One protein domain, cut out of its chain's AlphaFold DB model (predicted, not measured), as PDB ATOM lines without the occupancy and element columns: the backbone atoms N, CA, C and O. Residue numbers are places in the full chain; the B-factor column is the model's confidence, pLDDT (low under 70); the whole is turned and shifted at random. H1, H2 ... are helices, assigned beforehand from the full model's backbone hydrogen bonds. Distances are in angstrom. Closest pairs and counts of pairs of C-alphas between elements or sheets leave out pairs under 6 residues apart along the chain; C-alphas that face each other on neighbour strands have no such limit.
ATOM      1  N   SER A 867     -54.535 -49.978  29.934       61.03
ATOM      2  CA  SER A 867     -53.589 -50.663  30.829       61.03
ATOM      3  C   SER A 867     -52.168 -50.781  30.256       61.03
ATOM      4  O   SER A 867     -51.192 -50.802  31.007       61.03
ATOM      5  N   ALA A 868     -52.026 -50.808  28.926       70.44
ATOM      6  CA  ALA A 868     -50.724 -50.783  28.264       70.44
ATOM      7  C   ALA A 868     -50.005 -49.426  28.423       70.44
ATOM      8  O   ALA A 868     -48.774 -49.403  28.466       70.44
ATOM      9  N   GLY A 869     -50.742 -48.318  28.563       78.19
ATOM     10  CA  GLY A 869     -50.194 -46.996  28.888       78.19
ATOM     11  C   GLY A 869     -49.611 -46.952  30.300       78.19
ATOM     12  O   GLY A 869     -48.420 -46.698  30.475       78.19
ATOM     13  N   HIS A 870     -50.409 -47.322  31.306       84.56
ATOM     14  CA  HIS A 870     -49.970 -47.365  32.710       84.56
ATOM     15  C   HIS A 870     -48.769 -48.298  32.935       84.56
ATOM     16  O   HIS A 870     -47.858 -47.978  33.702       84.56
ATOM     17  N   VAL A 871     -48.723 -49.438  32.235       81.12
ATOM     18  CA  VAL A 871     -47.576 -50.361  32.284       81.12
ATOM     19  C   VAL A 871     -46.318 -49.750  31.655       81.12
ATOM     20  O   VAL A 871     -45.232 -49.990  32.186       81.12
ATOM     21  N   ARG A 872     -46.424 -48.936  30.592       80.50
ATOM     22  CA  ARG A 872     -45.277 -48.198  30.021       80.50
ATOM     23  C   ARG A 872     -44.728 -47.155  30.992       80.50
ATOM     24  O   ARG A 872     -43.529 -47.171  31.239       80.50
ATOM     25  N   ILE A 873     -45.583 -46.341  31.614       80.88
ATOM     26  CA  ILE A 873     -45.162 -45.322  32.596       80.88
ATOM     27  C   ILE A 873     -44.393 -45.975  33.759       80.88
ATOM     28  O   ILE A 873     -43.292 -45.555  34.113       80.88
ATOM     29  N   LEU A 874     -44.909 -47.082  34.311       80.62
ATOM     30  CA  LEU A 874     -44.213 -47.831  35.365       80.62
ATOM     31  C   LEU A 874     -42.922 -48.517  34.883       80.62
ATOM     32  O   LEU A 874     -41.984 -48.664  35.667       80.62
ATOM     33  N   GLN A 875     -42.861 -48.972  33.629       83.31
ATOM     34  CA  GLN A 875     -41.647 -49.523  33.015       83.31
ATOM     35  C   GLN A 875     -40.565 -48.434  32.885       83.31
ATOM     36  O   GLN A 875     -39.431 -48.659  33.304       83.31
ATOM     37  N   GLN A 876     -40.925 -47.243  32.410       83.06
ATOM     38  CA  GLN A 876     -40.034 -46.093  32.240       83.06
ATOM     39  C   GLN A 876     -39.474 -45.602  33.585       83.06
ATOM     40  O   GLN A 876     -38.260 -45.537  33.755       83.06
ATOM     41  N   LEU A 877     -40.321 -45.421  34.607       78.62
ATOM     42  CA  LEU A 877     -39.891 -45.061  35.972       78.62
ATOM     43  C   LEU A 877     -38.970 -46.109  36.637       78.62
ATOM     44  O   LEU A 877     -38.184 -45.790  37.534       78.62
ATOM     45  N   LYS A 878     -39.048 -47.374  36.212       85.50
ATOM     46  CA  LYS A 878     -38.146 -48.454  36.645       85.50
ATOM     47  C   LYS A 878     -36.816 -48.425  35.881       85.50
ATOM     48  O   LYS A 878     -35.771 -48.681  36.475       85.50
ATOM     49  N   GLU A 879     -36.839 -48.108  34.590       83.00
ATOM     50  CA  GLU A 879     -35.645 -47.985  33.739       83.00
ATOM     51  C   GLU A 879     -34.829 -46.724  34.085       83.00
ATOM     52  O   GLU A 879     -33.606 -46.803  34.204       83.00
ATOM     53  N   GLU A 880     -35.499 -45.625  34.450       84.69
ATOM     54  CA  GLU A 880     -34.925 -44.434  35.108       84.69
ATOM     55  C   GLU A 880     -34.409 -44.703  36.544       84.69
ATOM     56  O   GLU A 880     -33.840 -43.820  37.184       84.69
ATOM     57  N   ARG A 881     -34.576 -45.929  37.069       71.38
ATOM     58  CA  ARG A 881     -34.193 -46.385  38.424       71.38
ATOM     59  C   ARG A 881     -34.871 -45.663  39.600       71.38
ATOM     60  O   ARG A 881     -34.467 -45.882  40.743       71.38
ATOM     61  N   LYS A 882     -35.912 -44.865  39.356       79.69
ATOM     62  CA  LYS A 882     -36.702 -44.174  40.395       79.69
ATOM     63  C   LYS A 882     -37.528 -45.143  41.246       79.69
ATOM     64  O   LYS A 882     -37.717 -44.923  42.440       79.69
ATOM     65  N   VAL A 883     -37.991 -46.238  40.638       77.56
ATOM     66  CA  VAL A 883     -38.816 -47.277  41.276       77.56
ATOM     67  C   VAL A 883     -38.040 -48.594  41.350       77.56
ATOM     68  O   VAL A 883     -37.541 -49.089  40.337       77.56
ATOM     69  N   SER A 884     -37.946 -49.207  42.536       83.00
ATOM     70  CA  SER A 884     -37.240 -50.486  42.687       83.00
ATOM     71  C   SER A 884     -37.991 -51.648  42.024       83.00
ATOM     72  O   SER A 884     -39.217 -51.648  41.914       83.00
ATOM     73  N   SER A 885     -37.277 -52.720  41.656       71.69
ATOM     74  CA  SER A 885     -37.892 -53.929  41.079       71.69
ATOM     75  C   SER A 885     -38.993 -54.549  41.958       71.69
ATOM     76  O   SER A 885     -39.912 -55.171  41.429       71.69
ATOM     77  N   GLY A 886     -38.921 -54.369  43.284       74.62
ATOM     78  CA  GLY A 886     -39.956 -54.814  44.219       74.62
ATOM     79  C   GLY A 886     -41.198 -53.918  44.217       74.62
ATOM     80  O   GLY A 886     -42.317 -54.427  44.248       74.62
ATOM     81  N   GLU A 887     -41.022 -52.598  44.129       77.75
ATOM     82  CA  GLU A 887     -42.127 -51.640  43.984       77.75
ATOM     83  C   GLU A 887     -42.805 -51.777  42.611       77.75
ATOM     84  O   GLU A 887     -44.030 -51.792  42.548       77.75
ATOM     85  N   TRP A 888     -42.045 -52.003  41.532       77.81
ATOM     86  CA  TRP A 888     -42.586 -52.232  40.183       77.81
ATOM     87  C   TRP A 888     -43.474 -53.483  40.098       77.81
ATOM     88  O   TRP A 888     -44.575 -53.427  39.549       77.81
ATOM     89  N   LEU A 889     -43.043 -54.609  40.685       69.69
ATOM     90  CA  LEU A 889     -43.865 -55.828  40.745       69.69
ATOM     91  C   LEU A 889     -45.161 -55.611  41.547       69.69
ATOM     92  O   LEU A 889     -46.207 -56.138  41.170       69.69
ATOM     93  N   ARG A 890     -45.116 -54.804  42.616       75.25
ATOM     94  CA  ARG A 890     -46.305 -54.439  43.408       75.25
ATOM     95  C   ARG A 890     -47.235 -53.501  42.644       75.25
ATOM     96  O   ARG A 890     -48.429 -53.763  42.613       75.25
ATOM     97  N   ALA A 891     -46.709 -52.469  41.988       74.44
ATOM     98  CA  ALA A 891     -47.492 -51.546  41.168       74.44
ATOM     99  C   ALA A 891     -48.219 -52.290  40.031       74.44
ATOM    100  O   ALA A 891     -49.420 -52.112  39.846       74.44
ATOM    101  N   ARG A 892     -47.536 -53.229  39.360       72.44
ATOM    102  CA  ARG A 892     -48.153 -54.127  38.369       72.44
ATOM    103  C   ARG A 892     -49.231 -55.036  38.977       72.44
ATOM    104  O   ARG A 892     -50.258 -55.263  38.347       72.44
ATOM    105  N   SER A 893     -49.033 -55.534  40.200       73.56
ATOM    106  CA  SER A 893     -50.062 -56.311  40.908       73.56
ATOM    107  C   SER A 893     -51.276 -55.469  41.319       73.56
ATOM    108  O   SER A 893     -52.379 -56.003  41.342       73.56
ATOM    109  N   LEU A 894     -51.081 -54.186  41.642       75.31
ATOM    110  CA  LEU A 894     -52.144 -53.253  42.032       75.31
ATOM    111  C   LEU A 894     -52.959 -52.765  40.822       75.31
ATOM    112  O   LEU A 894     -54.183 -52.659  40.921       75.31
ATOM    113  N   LEU A 895     -52.306 -52.559  39.670       75.50
ATOM    114  CA  LEU A 895     -52.978 -52.366  38.379       75.50
ATOM    115  C   LEU A 895     -53.855 -53.573  38.028       75.50
ATOM    116  O   LEU A 895     -55.033 -53.402  37.744       75.50
ATOM    117  N   ASN A 896     -53.330 -54.798  38.151       73.62
ATOM    118  CA  ASN A 896     -54.111 -56.023  37.931       73.62
ATOM    119  C   ASN A 896     -55.301 -56.196  38.905       73.62
ATOM    120  O   ASN A 896     -56.164 -57.033  38.651       73.62
ATOM    121  N   SER A 897     -55.352 -55.443  40.011       72.25
ATOM    122  CA  SER A 897     -56.488 -55.403  40.945       72.25
ATOM    123  C   SER A 897     -57.357 -54.143  40.821       72.25
ATOM    124  O   SER A 897     -58.210 -53.923  41.678       72.25
ATOM    125  N   ASN A 898     -57.150 -53.316  39.789       72.50
ATOM    126  CA  ASN A 898     -57.851 -52.050  39.550       72.50
ATOM    127  C   ASN A 898     -57.843 -51.094  40.764       72.50
ATOM    128  O   ASN A 898     -58.886 -50.563  41.154       72.50
ATOM    129  N   ASP A 899     -56.680 -50.870  41.391       83.62
ATOM    130  CA  ASP A 899     -56.591 -49.932  42.518       83.62
ATOM    131  C   ASP A 899     -56.826 -48.483  42.061       83.62
ATOM    132  O   ASP A 899     -55.944 -47.834  41.497       83.62
ATOM    133  N   PHE A 900     -58.028 -47.976  42.340       68.88
ATOM    134  CA  PHE A 900     -58.499 -46.643  41.956       68.88
ATOM    135  C   PHE A 900     -57.547 -45.508  42.369       68.88
ATOM    136  O   PHE A 900     -57.418 -44.522  41.650       68.88
ATOM    137  N   MET A 901     -56.837 -45.640  43.497       73.38
ATOM    138  CA  MET A 901     -55.904 -44.604  43.945       73.38
ATOM    139  C   MET A 901     -54.601 -44.606  43.136       73.38
ATOM    140  O   MET A 901     -53.996 -43.553  42.961       73.38
ATOM    141  N   LEU A 902     -54.171 -45.772  42.641       83.69
ATOM    142  CA  LEU A 902     -52.992 -45.893  41.785       83.69
ATOM    143  C   LEU A 902     -53.311 -45.488  40.339       83.69
ATOM    144  O   LEU A 902     -52.504 -44.801  39.719       83.69
ATOM    145  N   LEU A 903     -54.486 -45.880  39.833       82.44
ATOM    146  CA  LEU A 903     -54.966 -45.522  38.495       82.44
ATOM    147  C   LEU A 903     -55.076 -44.003  38.333       82.44
ATOM    148  O   LEU A 903     -54.418 -43.457  37.457       82.44
ATOM    149  N   ASN A 904     -55.770 -43.312  39.246       77.06
ATOM    150  CA  ASN A 904     -55.926 -41.857  39.165       77.06
ATOM    151  C   ASN A 904     -54.575 -41.117  39.121       77.06
ATOM    152  O   ASN A 904     -54.445 -40.163  38.367       77.06
ATOM    153  N   ILE A 905     -53.563 -41.557  39.887       83.00
ATOM    154  CA  ILE A 905     -52.220 -40.940  39.871       83.00
ATOM    155  C   ILE A 905     -51.502 -41.211  38.536       83.00
ATOM    156  O   ILE A 905     -50.778 -40.351  38.042       83.00
ATOM    157  N   LEU A 906     -51.688 -42.389  37.936       86.69
ATOM    158  CA  LEU A 906     -51.081 -42.727  36.645       86.69
ATOM    159  C   LEU A 906     -51.780 -42.021  35.472       86.69
ATOM    160  O   LEU A 906     -51.094 -41.629  34.533       86.69
ATOM    161  N   ASP A 907     -53.091 -41.781  35.553       81.44
ATOM    162  CA  ASP A 907     -53.828 -40.933  34.604       81.44
ATOM    163  C   ASP A 907     -53.407 -39.456  34.722       81.44
ATOM    164  O   ASP A 907     -53.179 -38.797  33.711       81.44
ATOM    165  N   GLU A 908     -53.223 -38.948  35.946       79.31
ATOM    166  CA  GLU A 908     -52.721 -37.592  36.242       79.31
ATOM    167  C   GLU A 908     -51.302 -37.385  35.662       79.31
ATOM    168  O   GLU A 908     -51.027 -36.364  35.032       79.31
ATOM    169  N   ILE A 909     -50.425 -38.396  35.764       81.56
ATOM    170  CA  ILE A 909     -49.113 -38.426  35.088       81.56
ATOM    171  C   ILE A 909     -49.270 -38.474  33.554       81.56
ATOM    172  O   ILE A 909     -48.571 -37.750  32.845       81.56
ATOM    173  N   GLN A 910     -50.185 -39.296  33.029       81.56
ATOM    174  CA  GLN A 910     -50.380 -39.475  31.584       81.56
ATOM    175  C   GLN A 910     -51.036 -38.263  30.892       81.56
ATOM    176  O   GLN A 910     -50.885 -38.101  29.678       81.56
ATOM    177  N   LEU A 911     -51.751 -37.401  31.627       75.00
ATOM    178  CA  LEU A 911     -52.128 -36.075  31.129       75.00
ATOM    179  C   LEU A 911     -50.885 -35.195  30.956       75.00
ATOM    180  O   LEU A 911     -50.634 -34.730  29.848       75.00
ATOM    181  N   HIS A 912     -50.072 -35.037  32.006       73.75
ATOM    182  CA  HIS A 912     -48.876 -34.187  31.952       73.75
ATOM    183  C   HIS A 912     -47.847 -34.624  30.897       73.75
ATOM    184  O   HIS A 912     -47.187 -33.771  30.316       73.75
ATOM    185  N   GLU A 913     -47.729 -35.920  30.590       76.19
ATOM    186  CA  GLU A 913     -46.831 -36.407  29.526       76.19
ATOM    187  C   GLU A 913     -47.295 -36.024  28.101       76.19
ATOM    188  O   GLU A 913     -46.481 -35.980  27.178       76.19
ATOM    189  N   LYS A 914     -48.584 -35.706  27.896       72.19
ATOM    190  CA  LYS A 914     -49.096 -35.208  26.602       72.19
ATOM    191  C   LYS A 914     -48.822 -33.720  26.389       72.19
ATOM    192  O   LYS A 914     -48.666 -33.297  25.243       72.19
ATOM    193  N   ASP A 915     -48.721 -32.951  27.469       65.69
ATOM    194  CA  ASP A 915     -48.348 -31.536  27.443       65.69
ATOM    195  C   ASP A 915     -46.822 -31.418  27.284       65.69
ATOM    196  O   ASP A 915     -46.075 -31.175  28.233       65.69
ATOM    197  N   ALA A 916     -46.364 -31.646  26.047       42.50
ATOM    198  CA  ALA A 916     -45.002 -32.032  25.649       42.50
ATOM    199  C   ALA A 916     -43.862 -31.002  25.881       42.50
ATOM    200  O   ALA A 916     -42.865 -30.994  25.155       42.50
ATOM    201  N   THR A 917     -43.983 -30.127  26.878       42.84
ATOM    202  CA  THR A 917     -42.966 -29.150  27.303       42.84
ATOM    203  C   THR A 917     -42.614 -29.230  28.794       42.84
ATOM    204  O   THR A 917     -41.578 -28.691  29.186       42.84
ATOM    205  N   SER A 918     -43.398 -29.935  29.621       49.50
ATOM    206  CA  SER A 918     -43.103 -30.166  31.043       49.50
ATOM    207  C   SER A 918     -42.932 -31.652  31.357       49.50
ATOM    208  O   SER A 918     -43.857 -32.436  31.176       49.50
ATOM    209  N   GLY A 919     -41.766 -32.036  31.885       71.44
ATOM    210  CA  GLY A 919     -41.584 -33.367  32.475       71.44
ATOM    211  C   GLY A 919     -42.454 -33.563  33.724       71.44
ATOM    212  O   GLY A 919     -42.857 -32.584  34.354       71.44
ATOM    213  N   VAL A 920     -42.717 -34.826  34.082       77.06
ATOM    214  CA  VAL A 920     -43.618 -35.215  35.185       77.06
ATOM    215  C   VAL A 920     -43.325 -34.413  36.470       77.06
ATOM    216  O   VAL A 920     -42.178 -34.424  36.931       77.06
ATOM    217  N   PRO A 921     -44.329 -33.742  37.073       81.06
ATOM    218  CA  PRO A 921     -44.135 -32.976  38.301       81.06
ATOM    219  C   PRO A 921     -43.591 -33.835  39.454       81.06
ATOM    220  O   PRO A 921     -44.060 -34.947  39.712       81.06
ATOM    221  N   ALA A 922     -42.574 -33.322  40.152       80.06
ATOM    222  CA  ALA A 922     -41.831 -34.081  41.160       80.06
ATOM    223  C   ALA A 922     -42.672 -34.438  42.402       80.06
ATOM    224  O   ALA A 922     -42.435 -35.464  43.038       80.06
ATOM    225  N   ASP A 923     -43.680 -33.627  42.721       81.88
ATOM    226  CA  ASP A 923     -44.680 -33.906  43.751       81.88
ATOM    227  C   ASP A 923     -45.596 -35.075  43.357       81.88
ATOM    228  O   ASP A 923     -45.967 -35.875  44.215       81.88
ATOM    229  N   LEU A 924     -45.898 -35.239  42.065       80.12
ATOM    230  CA  LEU A 924     -46.652 -36.373  41.525       80.12
ATOM    231  C   LEU A 924     -45.842 -37.676  41.594       80.12
ATOM    232  O   LEU A 924     -46.368 -38.723  41.986       80.12
ATOM    233  N   GLU A 925     -44.543 -37.604  41.297       83.56
ATOM    234  CA  GLU A 925     -43.612 -38.724  41.470       83.56
ATOM    235  C   GLU A 925     -43.461 -39.108  42.958       83.56
ATOM    236  O   GLU A 925     -43.528 -40.292  43.308       83.56
ATOM    237  N   GLU A 926     -43.360 -38.126  43.865       87.56
ATOM    238  CA  GLU A 926     -43.343 -38.370  45.313       87.56
ATOM    239  C   GLU A 926     -44.679 -38.949  45.817       87.56
ATOM    240  O   GLU A 926     -44.675 -39.910  46.588       87.56
ATOM    241  N   LYS A 927     -45.825 -38.443  45.347       88.19
ATOM    242  CA  LYS A 927     -47.191 -38.924  45.651       88.19
ATOM    243  C   LYS A 927     -47.379 -40.387  45.231       88.19
ATOM    244  O   LYS A 927     -47.929 -41.181  46.005       88.19
ATOM    245  N   LEU A 928     -46.850 -40.781  44.068       87.69
ATOM    246  CA  LEU A 928     -46.808 -42.173  43.605       87.69
ATOM    247  C   LEU A 928     -45.919 -43.046  44.511       87.69
ATOM    248  O   LEU A 928     -46.377 -44.062  45.042       87.69
ATOM    249  N   LEU A 929     -44.670 -42.631  44.756       83.44
ATOM    250  CA  LEU A 929     -43.717 -43.356  45.608       83.44
ATOM    251  C   LEU A 929     -44.207 -43.496  47.059       83.44
ATOM    252  O   LEU A 929     -44.071 -44.562  47.660       83.44
ATOM    253  N   ALA A 930     -44.811 -42.453  47.626       83.81
ATOM    254  CA  ALA A 930     -45.393 -42.464  48.963       83.81
ATOM    255  C   ALA A 930     -46.591 -43.420  49.049       83.81
ATOM    256  O   ALA A 930     -46.729 -44.137  50.043       83.81
TER     257      ALA A 930
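What this domain is: This is residues 867 to 930 of the 1064 residues of a protein of Cryptomonas curvata (UniProt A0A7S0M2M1). Two helical hairpins, H1 with H2 and H3 with H4, are set crosswise, and they meet through H3, which packs across the first part of H1 and near the last residue of H2. H4 folds back alongside H3 and keeps away from the first hairpin. The printed part has 64 residues with four named helices in the order H1, H2, H3, H4 and no named strand, an all helix class. It is compact, with a radius of gyration of the C-alphas of 11.1 A and spans of 31 by 23 by 21 A.

Where its parts are: Find C-alpha 867 at (-53.589, -50.663, 30.829); from there H1, residues 867 to 879, runs 18.4 A. Next look at H2, residues 885 to 895, 15.4 A long. H3, residues 900 to 912, begins at C-alpha 900 at (-58.499, -46.643, 41.956) and covers 18.7 A. H4, residues 922 to 930, is 12.0 A long and ends at C-alpha 930 at (-45.393, -42.464, 48.963).

How they stand to each other: Begin with the hub, H3, which touches the three other helices. Residues 869 to 873 of H1 touch it, about perpendicular at 76 degrees; the closest C-alphas, of His 870 and Leu 906, are 6.2 A apart. With residues 902 to 903 alone, H3 touches H2, also about perpendicular at 76 degrees; the closest C-alphas are those of Leu 895 and Leu 903, 7.1 A. H3 and H4 form a hairpin, opposite ways at a shallow tilt of 20 degrees, with the C-alphas of Ile 905 and Leu 928 closest at 6.7 A. H1 and H2 form the other hairpin, at a shallow tilt of 13 degrees, opposite ways, with the C-alphas of Leu 874 and Trp 888 closest at 6.7 A. H4 is apart from H1 and H2. Every O i to N i+4 pair is within hydrogen-bond range in H1, H2 and H4, and 8 of 9 are in H3.

The domain as a whole: The two C-alphas farthest apart, of Ser 897 and Thr 917, are 32.5 A from each other. The printed part has no cut; the links H1 to H2 and H2 to H3 are tight, and H3 to H4, nine residues, is short. The mean pLDDT of the printed part is 76.7; look for values under 70 at residues 867, 889, 900 and 915 to 918.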